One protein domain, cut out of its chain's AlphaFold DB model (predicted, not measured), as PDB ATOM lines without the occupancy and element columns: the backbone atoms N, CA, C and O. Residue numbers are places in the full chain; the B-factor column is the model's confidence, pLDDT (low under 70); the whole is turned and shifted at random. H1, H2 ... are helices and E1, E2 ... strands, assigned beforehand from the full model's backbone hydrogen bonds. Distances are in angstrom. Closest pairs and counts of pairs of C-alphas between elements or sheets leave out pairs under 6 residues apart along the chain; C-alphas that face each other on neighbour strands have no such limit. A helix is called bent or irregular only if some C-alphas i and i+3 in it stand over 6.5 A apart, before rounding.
ATOM      1  N   LEU A   5      25.514  22.428  43.342       81.69
ATOM      2  CA  LEU A   5      24.428  22.741  44.254       81.69
ATOM      3  C   LEU A   5      23.856  24.092  43.837       81.69
ATOM      4  O   LEU A   5      24.594  25.060  43.672       81.69
ATOM      5  N   VAL A   6      22.552  24.152  43.615       85.62
ATOM      6  CA  VAL A   6      21.843  25.366  43.223       85.62
ATOM      7  C   VAL A   6      20.950  25.774  44.373       85.62
ATOM      8  O   VAL A   6      20.072  25.019  44.778       85.62
ATOM      9  N   PHE A   7      21.180  26.970  44.898       85.31
ATOM     10  CA  PHE A   7      20.276  27.602  45.844       85.31
ATOM     11  C   PHE A   7      19.339  28.543  45.095       85.31
ATOM     12  O   PHE A   7      19.789  29.317  44.250       85.31
ATOM     13  N   LYS A   8      18.045  28.485  45.397       89.50
ATOM     14  CA  LYS A   8      17.007  29.285  44.751       89.50
ATOM     15  C   LYS A   8      16.168  30.018  45.787       89.50
ATOM     16  O   LYS A   8      15.810  29.452  46.819       89.50
ATOM     17  N   ILE A   9      15.811  31.254  45.463       89.00
ATOM     18  CA  ILE A   9      14.806  32.058  46.155       89.00
ATOM     19  C   ILE A   9      13.692  32.334  45.153       89.00
ATOM     20  O   ILE A   9      13.954  32.874  44.077       89.00
ATOM     21  N   TYR A  10      12.458  31.979  45.492       91.12
ATOM     22  CA  TYR A  10      11.307  32.170  44.614       91.12
ATOM     23  C   TYR A  10      10.212  32.987  45.292       91.12
ATOM     24  O   TYR A  10       9.934  32.841  46.484       91.12
ATOM     25  N   ALA A  11       9.584  33.850  44.499       89.62
ATOM     26  CA  ALA A  11       8.409  34.620  44.868       89.62
ATOM     27  C   ALA A  11       7.456  34.646  43.667       89.62
ATOM     28  O   ALA A  11       7.793  35.174  42.604       89.62
ATOM     29  N   ALA A  12       6.272  34.050  43.826       84.75
ATOM     30  CA  ALA A  12       5.322  33.831  42.731       84.75
ATOM     31  C   ALA A  12       5.983  33.147  41.509       84.75
ATOM     32  O   ALA A  12       6.438  32.016  41.630       84.75
ATOM     33  N   GLU A  13       6.032  33.815  40.352       83.94
ATOM     34  CA  GLU A  13       6.606  33.289  39.101       83.94
ATOM     35  C   GLU A  13       8.076  33.696  38.888       83.94
ATOM     36  O   GLU A  13       8.667  33.388  37.856       83.94
ATOM     37  N   THR A  14       8.679  34.421  39.837       87.94
ATOM     38  CA  THR A  14      10.060  34.906  39.723       87.94
ATOM     39  C   THR A  14      11.005  34.079  40.589       87.94
ATOM     40  O   THR A  14      10.738  33.858  41.769       87.94
ATOM     41  N   GLU A  15      12.142  33.682  40.014       91.00
ATOM     42  CA  GLU A  15      13.218  32.948  40.690       91.00
ATOM     43  C   GLU A  15      14.540  33.732  40.628       91.00
ATOM     44  O   GLU A  15      14.910  34.301  39.595       91.00
ATOM     45  N   LYS A  16      15.278  33.733  41.741       90.38
ATOM     46  CA  LYS A  16      16.684  34.140  41.841       90.38
ATOM     47  C   LYS A  16      17.501  32.924  42.248       90.38
ATOM     48  O   LYS A  16      17.164  32.275  43.233       90.38
ATOM     49  N   LYS A  17      18.583  32.626  41.526       90.19
ATOM     50  CA  LYS A  17      19.395  31.429  41.772       90.19
ATOM     51  C   LYS A  17      20.877  31.734  41.952       90.19
ATOM     52  O   LYS A  17      21.422  32.620  41.294       90.19
ATOM     53  N   LEU A  18      21.519  30.939  42.797       86.56
ATOM     54  CA  LEU A  18      22.952  30.912  43.038       86.56
ATOM     55  C   LEU A  18      23.477  29.500  42.772       86.56
ATOM     56  O   LEU A  18      23.065  28.540  43.418       86.56
ATOM     57  N   GLU A  19      24.414  29.379  41.836       85.62
ATOM     58  CA  GLU A  19      25.050  28.103  41.498       85.62
ATOM     59  C   GLU A  19      26.401  27.963  42.216       85.62
ATOM     60  O   GLU A  19      27.360  28.700  41.948       85.62
ATOM     61  N   LEU A  20      26.482  26.976  43.105       78.38
ATOM     62  CA  LEU A  20      27.665  26.582  43.858       78.38
ATOM     63  C   LEU A  20      28.285  25.334  43.215       78.38
ATOM     64  O   LEU A  20      27.746  24.230  43.263       78.38
ATOM     65  N   THR A  21      29.441  25.513  42.579       73.06
ATOM     66  CA  THR A  21      30.177  24.437  41.895       73.06
ATOM     67  C   THR A  21      31.456  24.098  42.651       73.06
ATOM     68  O   THR A  21      32.150  25.027  43.065       73.06
ATOM     69  N   ARG A  22      31.837  22.815  42.722       61.97
ATOM     70  CA  ARG A  22      33.043  22.317  43.425       61.97
ATOM     71  C   ARG A  22      34.314  23.163  43.200       61.97
ATOM     72  O   ARG A  22      35.020  23.468  44.151       61.97
ATOM     73  N   TYR A  23      34.578  23.626  41.974       53.25
ATOM     74  CA  TYR A  23      35.772  24.433  41.650       53.25
ATOM     75  C   TYR A  23      35.787  25.852  42.243       53.25
ATOM     76  O   TYR A  23      36.860  26.412  42.447       53.25
ATOM     77  N   LYS A  24      34.626  26.438  42.564       54.06
ATOM     78  CA  LYS A  24      34.534  27.746  43.242       54.06
ATOM     79  C   LYS A  24      34.813  27.642  44.752       54.06
ATOM     80  O   LYS A  24      34.824  28.658  45.439       54.06
ATOM     81  N   LEU A  25      35.014  26.425  45.262       53.94
ATOM     82  CA  LEU A  25      34.831  26.077  46.672       53.94
ATOM     83  C   LEU A  25      36.027  25.374  47.324       53.94
ATOM     84  O   LEU A  25      35.946  25.028  48.497       53.94
ATOM     85  N   ASN A  26      37.170  25.250  46.637       52.84
ATOM     86  CA  ASN A  26      38.422  24.779  47.256       52.84
ATOM     87  C   ASN A  26      38.909  25.669  48.430       52.84
ATOM     88  O   ASN A  26      39.872  25.315  49.100       52.84
ATOM     89  N   ASN A  27      38.239  26.794  48.708       51.50
ATOM     90  CA  ASN A  27      38.431  27.641  49.885       51.50
ATOM     91  C   ASN A  27      37.198  27.551  50.800       51.50
ATOM     92  O   ASN A  27      36.353  28.447  50.792       51.50
ATOM     93  N   ILE A  28      37.094  26.475  51.586       52.97
ATOM     94  CA  ILE A  28      35.998  26.182  52.539       52.97
ATOM     95  C   ILE A  28      35.744  27.312  53.572       52.97
ATOM     96  O   ILE A  28      34.723  27.319  54.248       52.97
ATOM     97  N   SER A  29      36.575  28.351  53.630       56.22
ATOM     98  CA  SER A  29      36.309  29.593  54.367       56.22
ATOM     99  C   SER A  29      35.251  30.525  53.739       56.22
ATOM    100  O   SER A  29      34.759  31.405  54.438       56.22
ATOM    101  N   ASN A  30      34.863  30.354  52.466       70.81
ATOM    102  CA  ASN A  30      34.110  31.387  51.729       70.81
ATOM    103  C   ASN A  30      32.632  31.062  51.408       70.81
ATOM    104  O   ASN A  30      31.941  31.945  50.904       70.81
ATOM    105  N   VAL A  31      32.110  29.852  51.680       72.94
ATOM    106  CA  VAL A  31      30.701  29.483  51.362       72.94
ATOM    107  C   VAL A  31      29.715  30.434  52.034       72.94
ATOM    108  O   VAL A  31      28.847  30.996  51.367       72.94
ATOM    109  N   LYS A  32      29.887  30.654  53.342       75.75
ATOM    110  CA  LYS A  32      29.038  31.560  54.118       75.75
ATOM    111  C   LYS A  32      29.086  32.976  53.547       75.75
ATOM    112  O   LYS A  32      28.041  33.552  53.301       75.75
ATOM    113  N   THR A  33      30.273  33.489  53.219       79.56
ATOM    114  CA  THR A  33      30.437  34.810  52.590       79.56
ATOM    115  C   THR A  33      29.707  34.919  51.250       79.56
ATOM    116  O   THR A  33      29.028  35.914  51.012       79.56
ATOM    117  N   PHE A  34      29.805  33.905  50.384       79.44
ATOM    118  CA  PHE A  34      29.088  33.895  49.105       79.44
ATOM    119  C   PHE A  34      27.571  33.884  49.294       79.44
ATOM    120  O   PHE A  34      26.867  34.616  48.601       79.44
ATOM    121  N   LEU A  35      27.075  33.075  50.233       81.50
ATOM    122  CA  LEU A  35      25.655  33.026  50.560       81.50
ATOM    123  C   LEU A  35      25.180  34.364  51.132       81.50
ATOM    124  O   LEU A  35      24.207  34.913  50.629       81.50
ATOM    125  N   THR A  36      25.891  34.930  52.109       83.19
ATOM    126  CA  THR A  36      25.567  36.239  52.694       83.19
ATOM    127  C   THR A  36      25.494  37.324  51.625       83.19
ATOM    128  O   THR A  36      24.504  38.047  51.575       83.19
ATOM    129  N   GLN A  37      26.492  37.411  50.738       85.31
ATOM    130  CA  GLN A  37      26.486  38.407  49.666       85.31
ATOM    131  C   GLN A  37      25.275  38.230  48.746       85.31
ATOM    132  O   GLN A  37      24.584  39.197  48.448       85.31
ATOM    133  N   PHE A  38      24.977  36.993  48.340       87.38
ATOM    134  CA  PHE A  38      23.811  36.710  47.508       87.38
ATOM    135  C   PHE A  38      22.496  37.120  48.189       87.38
ATOM    136  O   PHE A  38      21.637  37.715  47.540       87.38
ATOM    137  N   PHE A  39      22.340  36.839  49.486       85.31
ATOM    138  CA  PHE A  39      21.165  37.248  50.257       85.31
ATOM    139  C   PHE A  39      21.032  38.772  50.354       85.31
ATOM    140  O   PHE A  39      19.939  39.288  50.127       85.31
ATOM    141  N   GLU A  40      22.119  39.491  50.641       87.81
ATOM    142  CA  GLU A  40      22.110  40.960  50.673       87.81
ATOM    143  C   GLU A  40      21.752  41.547  49.301       87.81
ATOM    144  O   GLU A  40      20.892  42.424  49.219       87.81
ATOM    145  N   ASP A  41      22.297  40.995  48.212       90.38
ATOM    146  CA  ASP A  41      21.965  41.414  46.845       90.38
ATOM    147  C   ASP A  41      20.471  41.215  46.518       90.38
ATOM    148  O   ASP A  41      19.907  41.934  45.692       90.38
ATOM    149  N   GLN A  42      19.812  40.234  47.150       89.19
ATOM    150  CA  GLN A  42      18.383  39.962  46.958       89.19
ATOM    151  C   GLN A  42      17.484  40.642  48.001       89.19
ATOM    152  O   GLN A  42      16.259  40.593  47.868       89.19
ATOM    153  N   ARG A  43      18.042  41.284  49.032       88.50
ATOM    154  CA  ARG A  43      17.293  41.779  50.198       88.50
ATOM    155  C   ARG A  43      16.193  42.766  49.829       88.50
ATOM    156  O   ARG A  43      15.069  42.652  50.319       88.50
ATOM    157  N   GLU A  44      16.504  43.716  48.953       90.38
ATOM    158  CA  GLU A  44      15.527  44.702  48.491       90.38
ATOM    159  C   GLU A  44      14.387  44.029  47.715       90.38
ATOM    160  O   GLU A  44      13.214  44.292  47.985       90.38
ATOM    161  N   TRP A  45      14.718  43.101  46.813       91.44
ATOM    162  CA  TRP A  45      13.727  42.341  46.051       91.44
ATOM    163  C   TRP A  45      12.814  41.516  46.970       91.44
ATOM    164  O   TRP A  45      11.592  41.592  46.853       91.44
ATOM    165  N   ILE A  46      13.387  40.810  47.950       88.50
ATOM    166  CA  ILE A  46      12.635  40.051  48.961       88.50
ATOM    167  C   ILE A  46      11.678  40.972  49.729       88.50
ATOM    168  O   ILE A  46      10.521  40.615  49.962       88.50
ATOM    169  N   HIS A  47      12.138  42.162  50.130       88.38
ATOM    170  CA  HIS A  47      11.310  43.120  50.860       88.38
ATOM    171  C   HIS A  47      10.130  43.618  50.017       88.38
ATOM    172  O   HIS A  47       8.999  43.657  50.506       88.38
ATOM    173  N   GLN A  48      10.367  43.942  48.743       90.25
ATOM    174  CA  GLN A  48       9.317  44.367  47.815       90.25
ATOM    175  C   GLN A  48       8.266  43.270  47.595       90.25
ATOM    176  O   GLN A  48       7.066  43.546  47.637       90.25
ATOM    177  N   GLU A  49       8.688  42.019  47.415       89.81
ATOM    178  CA  GLU A  49       7.767  40.892  47.238       89.81
ATOM    179  C   GLU A  49       6.934  40.620  48.504       89.81
ATOM    180  O   GLU A  49       5.718  40.426  48.414       89.81
ATOM    181  N   LYS A  50       7.534  40.737  49.698       85.94
ATOM    182  CA  LYS A  50       6.791  40.676  50.970       85.94
ATOM    183  C   LYS A  50       5.755  41.801  51.095       85.94
ATOM    184  O   LYS A  50       4.622  41.530  51.486       85.94
ATOM    185  N   GLN A  51       6.095  43.043  50.731       88.31
ATOM    186  CA  GLN A  51       5.144  44.170  50.739       88.31
ATOM    187  C   GLN A  51       3.963  43.955  49.780       88.31
ATOM    188  O   GLN A  51       2.849  44.396  50.055       88.31
ATOM    189  N   ARG A  52       4.183  43.233  48.676       90.00
ATOM    190  CA  ARG A  52       3.135  42.815  47.729       90.00
ATOM    191  C   ARG A  52       2.276  41.653  48.244       90.00
ATOM    192  O   ARG A  52       1.388  41.193  47.525       90.00
ATOM    193  N   GLY A  53       2.538  41.154  49.453       86.75
ATOM    194  CA  GLY A  53       1.847  40.009  50.040       86.75
ATOM    195  C   GLY A  53       2.217  38.674  49.392       86.75
ATOM    196  O   GLY A  53       1.448  37.718  49.491       86.75
ATOM    197  N   LYS A  54       3.358  38.590  48.695       86.50
ATOM    198  CA  LYS A  54       3.845  37.334  48.119       86.50
ATOM    199  C   LYS A  54       4.656  36.560  49.155       86.50
ATOM    200  O   LYS A  54       5.472  37.125  49.882       86.50
ATOM    201  N   GLY A  55       4.414  35.252  49.217       86.12
ATOM    202  CA  GLY A  55       5.251  34.335  49.982       86.12
ATOM    203  C   GLY A  55       6.621  34.188  49.324       86.12
ATOM    204  O   GLY A  55       6.716  34.161  48.096       86.12
ATOM    205  N   ILE A  56       7.658  34.088  50.152       89.06
ATOM    206  CA  ILE A  56       9.023  33.780  49.723       89.06
ATOM    207  C   ILE A  56       9.290  32.327  50.068       89.06
ATOM    208  O   ILE A  56       9.081  31.923  51.214       89.06
ATOM    209  N   GLY A  57       9.757  31.559  49.095       88.38
ATOM    210  CA  GLY A  57      10.250  30.217  49.336       88.38
ATOM    211  C   GLY A  57      11.710  30.068  48.939       88.38
ATOM    212  O   GLY A  57      12.267  30.869  48.185       88.38
ATOM    213  N   TYR A  58      12.323  29.032  49.497       86.69
ATOM    214  CA  TYR A  58      13.735  28.720  49.342       86.69
ATOM    215  C   TYR A  58      13.873  27.255  48.943       86.69
ATOM    216  O   TYR A  58      13.153  26.403  49.467       86.69
ATOM    217  N   GLU A  59      14.773  26.958  48.012       85.94
ATOM    218  CA  GLU A  59      15.025  25.595  47.540       85.94
ATOM    219  C   GLU A  59      16.526  25.369  47.351       85.94
ATOM    220  O   GLU A  59      17.254  26.253  46.898       85.94
ATOM    221  N   ILE A  60      16.989  24.170  47.705       82.62
ATOM    222  CA  ILE A  60      18.348  23.705  47.445       82.62
ATOM    223  C   ILE A  60      18.241  22.464  46.564       82.62
ATOM    224  O   ILE A  60      17.640  21.472  46.973       82.62
ATOM    225  N   VAL A  61      18.845  22.510  45.379       83.88
ATOM    226  CA  VAL A  61      18.809  21.412  44.405       83.88
ATOM    227  C   VAL A  61      20.225  20.960  44.085       83.88
ATOM    228  O   VAL A  61      21.103  21.784  43.823       83.88
ATOM    229  N   LEU A  62      20.452  19.647  44.083       82.25
ATOM    230  CA  LEU A  62      21.672  19.070  43.535       82.25
ATOM    231  C   LEU A  62      21.425  18.719  42.065       82.25
ATOM    232  O   LEU A  62      20.582  17.879  41.753       82.25
ATOM    233  N   VAL A  63      22.170  19.363  41.174       85.00
ATOM    234  CA  VAL A  63      22.050  19.180  39.727       85.00
ATOM    235  C   VAL A  63      23.350  18.648  39.144       85.00
ATOM    236  O   VAL A  63      24.436  18.784  39.724       85.00
ATOM    237  N   ASP A  64      23.244  18.033  37.977       82.25
ATOM    238  CA  ASP A  64      24.405  17.608  37.213       82.25
ATOM    239  C   ASP A  64      25.111  18.795  36.514       82.25
ATOM    240  O   ASP A  64      24.796  19.974  36.700       82.25
ATOM    241  N   GLU A  65      26.116  18.502  35.691       77.44
ATOM    242  CA  GLU A  65      26.876  19.524  34.958       77.44
ATOM    243  C   GLU A  65      26.015  20.345  33.989       77.44
ATOM    244  O   GLU A  65      26.309  21.527  33.761       77.44
ATOM    245  N   LYS A  66      24.960  19.722  33.453       80.88
ATOM    246  CA  LYS A  66      24.007  20.291  32.498       80.88
ATOM    247  C   LYS A  66      22.881  21.061  33.189       80.88
ATOM    248  O   LYS A  66      22.147  21.771  32.509       80.88
ATOM    249  N   GLY A  67      22.799  20.986  34.517       79.44
ATOM    250  CA  GLY A  67      21.745  21.620  35.302       79.44
ATOM    251  C   GLY A  67      20.470  20.784  35.381       79.44
ATOM    252  O   GLY A  67      19.424  21.335  35.702       79.44
ATOM    253  N   GLU A  68      20.549  19.487  35.076       83.94
ATOM    254  CA  GLU A  68      19.434  18.555  35.227       83.94
ATOM    255  C   GLU A  68      19.380  18.023  36.663       83.94
ATOM    256  O   GLU A  68      20.415  17.731  37.275       83.94
ATOM    257  N   ASP A  69      18.165  17.886  37.195       80.88
ATOM    258  CA  ASP A  69      17.936  17.348  38.533       80.88
ATOM    259  C   ASP A  69      18.493  15.928  38.643       80.88
ATOM    260  O   ASP A  69      18.214  15.041  37.827       80.88
ATOM    261  N   LEU A  70      19.273  15.683  39.694       77.75
ATOM    262  CA  LEU A  70      19.789  14.349  39.952       77.75
ATOM    263  C   LEU A  70      18.662  13.456  40.473       77.75
ATOM    264  O   LEU A  70      18.060  13.717  41.514       77.75
ATOM    265  N   SER A  71      18.401  12.353  39.765       74.62
ATOM    266  CA  SER A  71      17.458  11.338  40.243       74.62
ATOM    267  C   SER A  71      17.853  10.827  41.635       74.62
ATOM    268  O   SER A  71      19.038  10.740  41.955       74.62
ATOM    269  N   VAL A  72      16.874  10.414  42.447       68.19
ATOM    270  CA  VAL A  72      17.102   9.911  43.820       68.19
ATOM    271  C   VAL A  72      18.142   8.785  43.860       68.19
ATOM    272  O   VAL A  72      18.980   8.744  44.756       68.19
ATOM    273  N   LYS A  73      18.129   7.895  42.860       67.81
ATOM    274  CA  LYS A  73      19.118   6.817  42.731       67.81
ATOM    275  C   LYS A  73      20.530   7.371  42.514       67.81
ATOM    276  O   LYS A  73      21.454   6.967  43.211       67.81
ATOM    277  N   ASN A  74      20.681   8.319  41.589       71.06
ATOM    278  CA  ASN A  74      21.974   8.939  41.302       71.06
ATOM    279  C   ASN A  74      22.471   9.757  42.495       71.06
ATOM    280  O   ASN A  74      23.657   9.733  42.788       71.06
ATOM    281  N   LEU A  75      21.572  10.444  43.205       70.38
ATOM    282  CA  LEU A  75      21.894  11.190  44.417       70.38
ATOM    283  C   LEU A  75      22.422  10.261  45.517       70.38
ATOM    284  O   LEU A  75      23.446  10.561  46.120       70.38
ATOM    285  N   TYR A  76      21.761   9.121  45.742       68.94
ATOM    286  CA  TYR A  76      22.199   8.124  46.717       68.94
ATOM    287  C   TYR A  76      23.599   7.590  46.387       68.94
ATOM    288  O   TYR A  76      24.489   7.610  47.234       68.94
ATOM    289  N   GLU A  77      23.823   7.179  45.137       69.38
ATOM    290  CA  GLU A  77      25.133   6.706  44.679       69.38
ATOM    291  C   GLU A  77      26.211   7.799  44.803       69.38
ATOM    292  O   GLU A  77      27.327   7.519  45.229       69.38
ATOM    293  N   LEU A  78      25.874   9.054  44.495       72.19
ATOM    294  CA  LEU A  78      26.793  10.190  44.559       72.19
ATOM    295  C   LEU A  78      27.173  10.558  46.004       72.19
ATOM    296  O   LEU A  78      28.352  10.785  46.277       72.19
ATOM    297  N   LEU A  79      26.200  10.589  46.923       70.06
ATOM    298  CA  LEU A  79      26.415  10.891  48.343       70.06
ATOM    299  C   LEU A  79      27.238   9.798  49.031       70.06
ATOM    300  O   LEU A  79      28.162  10.104  49.778       70.06
ATOM    301  N   HIS A  80      26.953   8.524  48.748       68.56
ATOM    302  CA  HIS A  80      27.695   7.408  49.342       68.56
ATOM    303  C   HIS A  80      29.084   7.195  48.726       68.56
ATOM    304  O   HIS A  80      29.940   6.585  49.362       68.56
ATOM    305  N   ALA A  81      29.330   7.697  47.513       67.00
ATOM    306  CA  ALA A  81      30.632   7.602  46.860       67.00
ATOM    307  C   ALA A  81      31.583   8.768  47.189       67.00
ATOM    308  O   ALA A  81      32.763   8.686  46.844       67.00
ATOM    309  N   GLN A  82      31.102   9.866  47.789       70.94
ATOM    310  CA  GLN A  82      31.899  11.081  48.010       70.94
ATOM    311  C   GLN A  82      31.622  11.712  49.385       70.94
ATOM    312  O   GLN A  82      30.724  12.541  49.518       70.94
ATOM    313  N   GLU A  83      32.445  11.392  50.390       68.06
ATOM    314  CA  GLU A  83      32.364  12.006  51.731       68.06
ATOM    315  C   GLU A  83      32.439  13.543  51.677       68.06
ATOM    316  O   GLU A  83      31.642  14.226  52.322       68.06
ATOM    317  N   ASP A  84      33.301  14.094  50.814       67.38
ATOM    318  CA  ASP A  84      33.430  15.541  50.587       67.38
ATOM    319  C   ASP A  84      32.105  16.209  50.180       67.38
ATOM    320  O   ASP A  84      31.840  17.354  50.547       67.38
ATOM    321  N   LEU A  85      31.267  15.511  49.403       72.00
ATOM    322  CA  LEU A  85      29.977  16.033  48.955       72.00
ATOM    323  C   LEU A  85      28.977  16.086  50.111       72.00
ATOM    324  O   LEU A  85      28.235  17.059  50.217       72.00
ATOM    325  N   VAL A  86      28.956  15.063  50.971       75.12
ATOM    326  CA  VAL A  86      28.071  15.029  52.144       75.12
ATOM    327  C   VAL A  86      28.420  16.177  53.084       75.12
ATOM    328  O   VAL A  86      27.546  16.969  53.429       75.12
ATOM    329  N   SER A  87      29.703  16.329  53.426       74.81
ATOM    330  CA  SER A  87      30.167  17.442  54.259       74.81
ATOM    331  C   SER A  87      29.845  18.799  53.632       74.81
ATOM    332  O   SER A  87      29.416  19.715  54.330       74.81
ATOM    333  N   PHE A  88      30.000  18.932  52.313       74.75
ATOM    334  CA  PHE A  88      29.664  20.162  51.603       74.75
ATOM    335  C   PHE A  88      28.164  20.483  51.638       74.75
ATOM    336  O   PHE A  88      27.787  21.636  51.873       74.75
ATOM    337  N   PHE A  89      27.315  19.482  51.406       77.44
ATOM    338  CA  PHE A  89      25.869  19.644  51.459       77.44
ATOM    339  C   PHE A  89      25.445  20.113  52.852       77.44
ATOM    340  O   PHE A  89      24.805  21.155  52.946       77.44
ATOM    341  N   SER A  90      25.904  19.431  53.911       79.31
ATOM    342  CA  SER A  90      25.632  19.810  55.303       79.31
ATOM    343  C   SER A  90      26.064  21.244  55.619       79.31
ATOM    344  O   SER A  90      25.248  22.041  56.068       79.31
ATOM    345  N   LEU A  91      27.310  21.624  55.305       78.56
ATOM    346  CA  LEU A  91      27.806  22.984  55.562       78.56
ATOM    347  C   LEU A  91      26.979  24.057  54.839       78.56
ATOM    348  O   LEU A  91      26.731  25.131  55.383       78.56
ATOM    349  N   THR A  92      26.565  23.777  53.603       76.69
ATOM    350  CA  THR A  92      25.773  24.715  52.801       76.69
ATOM    351  C   THR A  92      24.355  24.841  53.348       76.69
ATOM    352  O   THR A  92      23.852  25.956  53.474       76.69
ATOM    353  N   THR A  93      23.715  23.721  53.698       80.19
ATOM    354  CA  THR A  93      22.374  23.730  54.296       80.19
ATOM    355  C   THR A  93      22.369  24.416  55.654       80.19
ATOM    356  O   THR A  93      21.459  25.198  55.917       80.19
ATOM    357  N   ASP A  94      23.399  24.195  56.474       82.75
ATOM    358  CA  ASP A  94      23.534  24.819  57.791       82.75
ATOM    359  C   ASP A  94      23.717  26.334  57.656       82.75
ATOM    360  O   ASP A  94      22.983  27.100  58.276       82.75
ATOM    361  N   ALA A  95      24.613  26.787  56.769       80.00
ATOM    362  CA  ALA A  95      24.830  28.213  56.525       80.00
ATOM    363  C   ALA A  95      23.576  28.920  55.984       80.00
ATOM    364  O   ALA A  95      23.282  30.046  56.383       80.00
ATOM    365  N   ILE A  96      22.817  28.274  55.091       81.50
ATOM    366  CA  ILE A  96      21.525  28.800  54.628       81.50
ATOM    367  C   ILE A  96      20.531  28.851  55.792       81.50
ATOM    368  O   ILE A  96      19.847  29.858  55.953       81.50
ATOM    369  N   GLY A  97      20.466  27.801  56.613       82.94
ATOM    370  CA  GLY A  97      19.610  27.749  57.797       82.94
ATOM    371  C   GLY A  97      19.891  28.892  58.776       82.94
ATOM    372  O   GLY A  97      18.955  29.569  59.199       82.94
ATOM    373  N   GLU A  98      21.166  29.157  59.072       83.94
ATOM    374  CA  GLU A  98      21.605  30.290  59.897       83.94
ATOM    375  C   GLU A  98      21.177  31.631  59.291       83.94
ATOM    376  O   GLU A  98      20.533  32.431  59.966       83.94
ATOM    377  N   LEU A  99      21.461  31.863  58.004       79.00
ATOM    378  CA  LEU A  99      21.119  33.121  57.328       79.00
ATOM    379  C   LEU A  99      19.610  33.370  57.279       79.00
ATOM    380  O   LEU A  99      19.159  34.504  57.437       79.00
ATOM    381  N   LEU A 100      18.816  32.317  57.075       79.50
ATOM    382  CA  LEU A 100      17.362  32.416  57.120       79.50
ATOM    383  C   LEU A 100      16.872  32.728  58.536       79.50
ATOM    384  O   LEU A 100      15.992  33.569  58.687       79.50
ATOM    385  N   ALA A 101      17.439  32.104  59.570       79.56
ATOM    386  CA  ALA A 101      17.079  32.398  60.955       79.56
ATOM    387  C   ALA A 101      17.433  33.844  61.354       79.56
ATOM    388  O   ALA A 101      16.627  34.515  61.996       79.56
ATOM    389  N   GLU A 102      18.600  34.339  60.934       73.75
ATOM    390  CA  GLU A 102      19.068  35.707  61.193       73.75
ATOM    391  C   GLU A 102      18.256  36.763  60.419       73.75
ATOM    392  O   GLU A 102      17.913  37.804  60.973       73.75
ATOM    393  N   GLY A 103      17.912  36.499  59.152       59.44
ATOM    394  CA  GLY A 103      17.189  37.431  58.274       59.44
ATOM    395  C   GLY A 103      15.657  37.429  58.411       59.44
ATOM    396  O   GLY A 103      14.981  38.199  57.721       59.44
ATOM    397  N   ILE A 104      15.092  36.549  59.246       50.50
ATOM    398  CA  ILE A 104      13.656  36.519  59.594       50.50
ATOM    399  C   ILE A 104      13.350  37.339  60.871       50.50
ATOM    400  O   ILE A 104      12.175  37.594  61.146       50.50
ATOM    401  N   SER A 105      14.369  37.806  61.607       38.22
ATOM    402  CA  SER A 105      14.213  38.788  62.699       38.22
ATOM    403  C   SER A 105      14.057  40.225  62.198       38.22
ATOM    404  O   SER A 105      13.567  41.034  63.021       38.22
TER     405      SER A 105
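This is residues 5 to 105 of the 105 residues of an uncharacterized protein of Candidatus Heimdallarchaeota archaeon (UniProt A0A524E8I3). A twisted sheet of three strands is covered on one face by the long helix H3 and the bent helix H1, side by side where H3 meets H1a, while its other face is bare. The short helix H2 makes a corner with H3 at one end of the long axis, and H1b lies at the other end. The printed part has 101 residues, with E1, E2, H1, E3, H2 and H3 along it; the sheet's order is E2, E1, E3, antiparallel throughout, and the class is mixed, helices and strands. It is compact, with a radius of gyration of the C-alphas of 14.6 A, and elongated, spanning 45 by 29 by 20 A.

E1, residues 5 to 11, is the inner strand and forms a hairpin with E2, residues 14 to 21; N 9 and O 16 are within hydrogen-bond range at 2.8 A. H1, residues 31 to 51, was assigned as one helix by its hydrogen bonds but is bent: C-alphas 41 and 44 are 7.4 A apart, and its arms, H1a and H1b, stand at a steep tilt of 61 degrees. H1a, residues 31 to 41, is over E2 at a height over the sheet of 10.0 A. H1b, residues 44 to 51, is over E1 at a height of 9.2 A. E3, residues 56 to 64, is antiparallel to E1, with N 8 and O 59 2.8 A apart. E2, H1 and E3 make a split strand-helix-strand unit, two strands running the same way with E1 between them, and its crossover is right-handed. H2, residues 72 to 81, is only just not on the sheet, with 4 pairs of C-alphas within 10 A. H3, residues 83 to 103, runs along the strands on the same face as H1a and H1b, giving two layers, helices on one face of a sheet. With residues 92 to 99 alone it touches H1a, closest at the C-alphas of Lys 32 and Ala 95, 5.9 A; the tilt of 37 degrees is only just steep. H2 and H3 only just touch, with 3 pairs of C-alphas within 8 A, and only at the corner. Every O i to N i+4 pair is within hydrogen-bond range in H1a, H1b, H2 and H3.

E1 begins at C-alpha 5 (24.428, 22.741, 44.254) and measures 20.0 A, E2 22.8 A and E3 25.6 A. H1a measures 15.5 A, H1b 10.6 A and H2 14.1 A. H3, 30.3 A, ends at C-alpha 103 (17.189, 37.431, 58.274).

The C-alphas farthest apart, those of Gln 51 and Ala 81, are 44.7 A apart. The printed part has no cut and no long link. Its mean pLDDT is 78.2; 19 residues are under 70, among them 22 to 29 and 103 to 105.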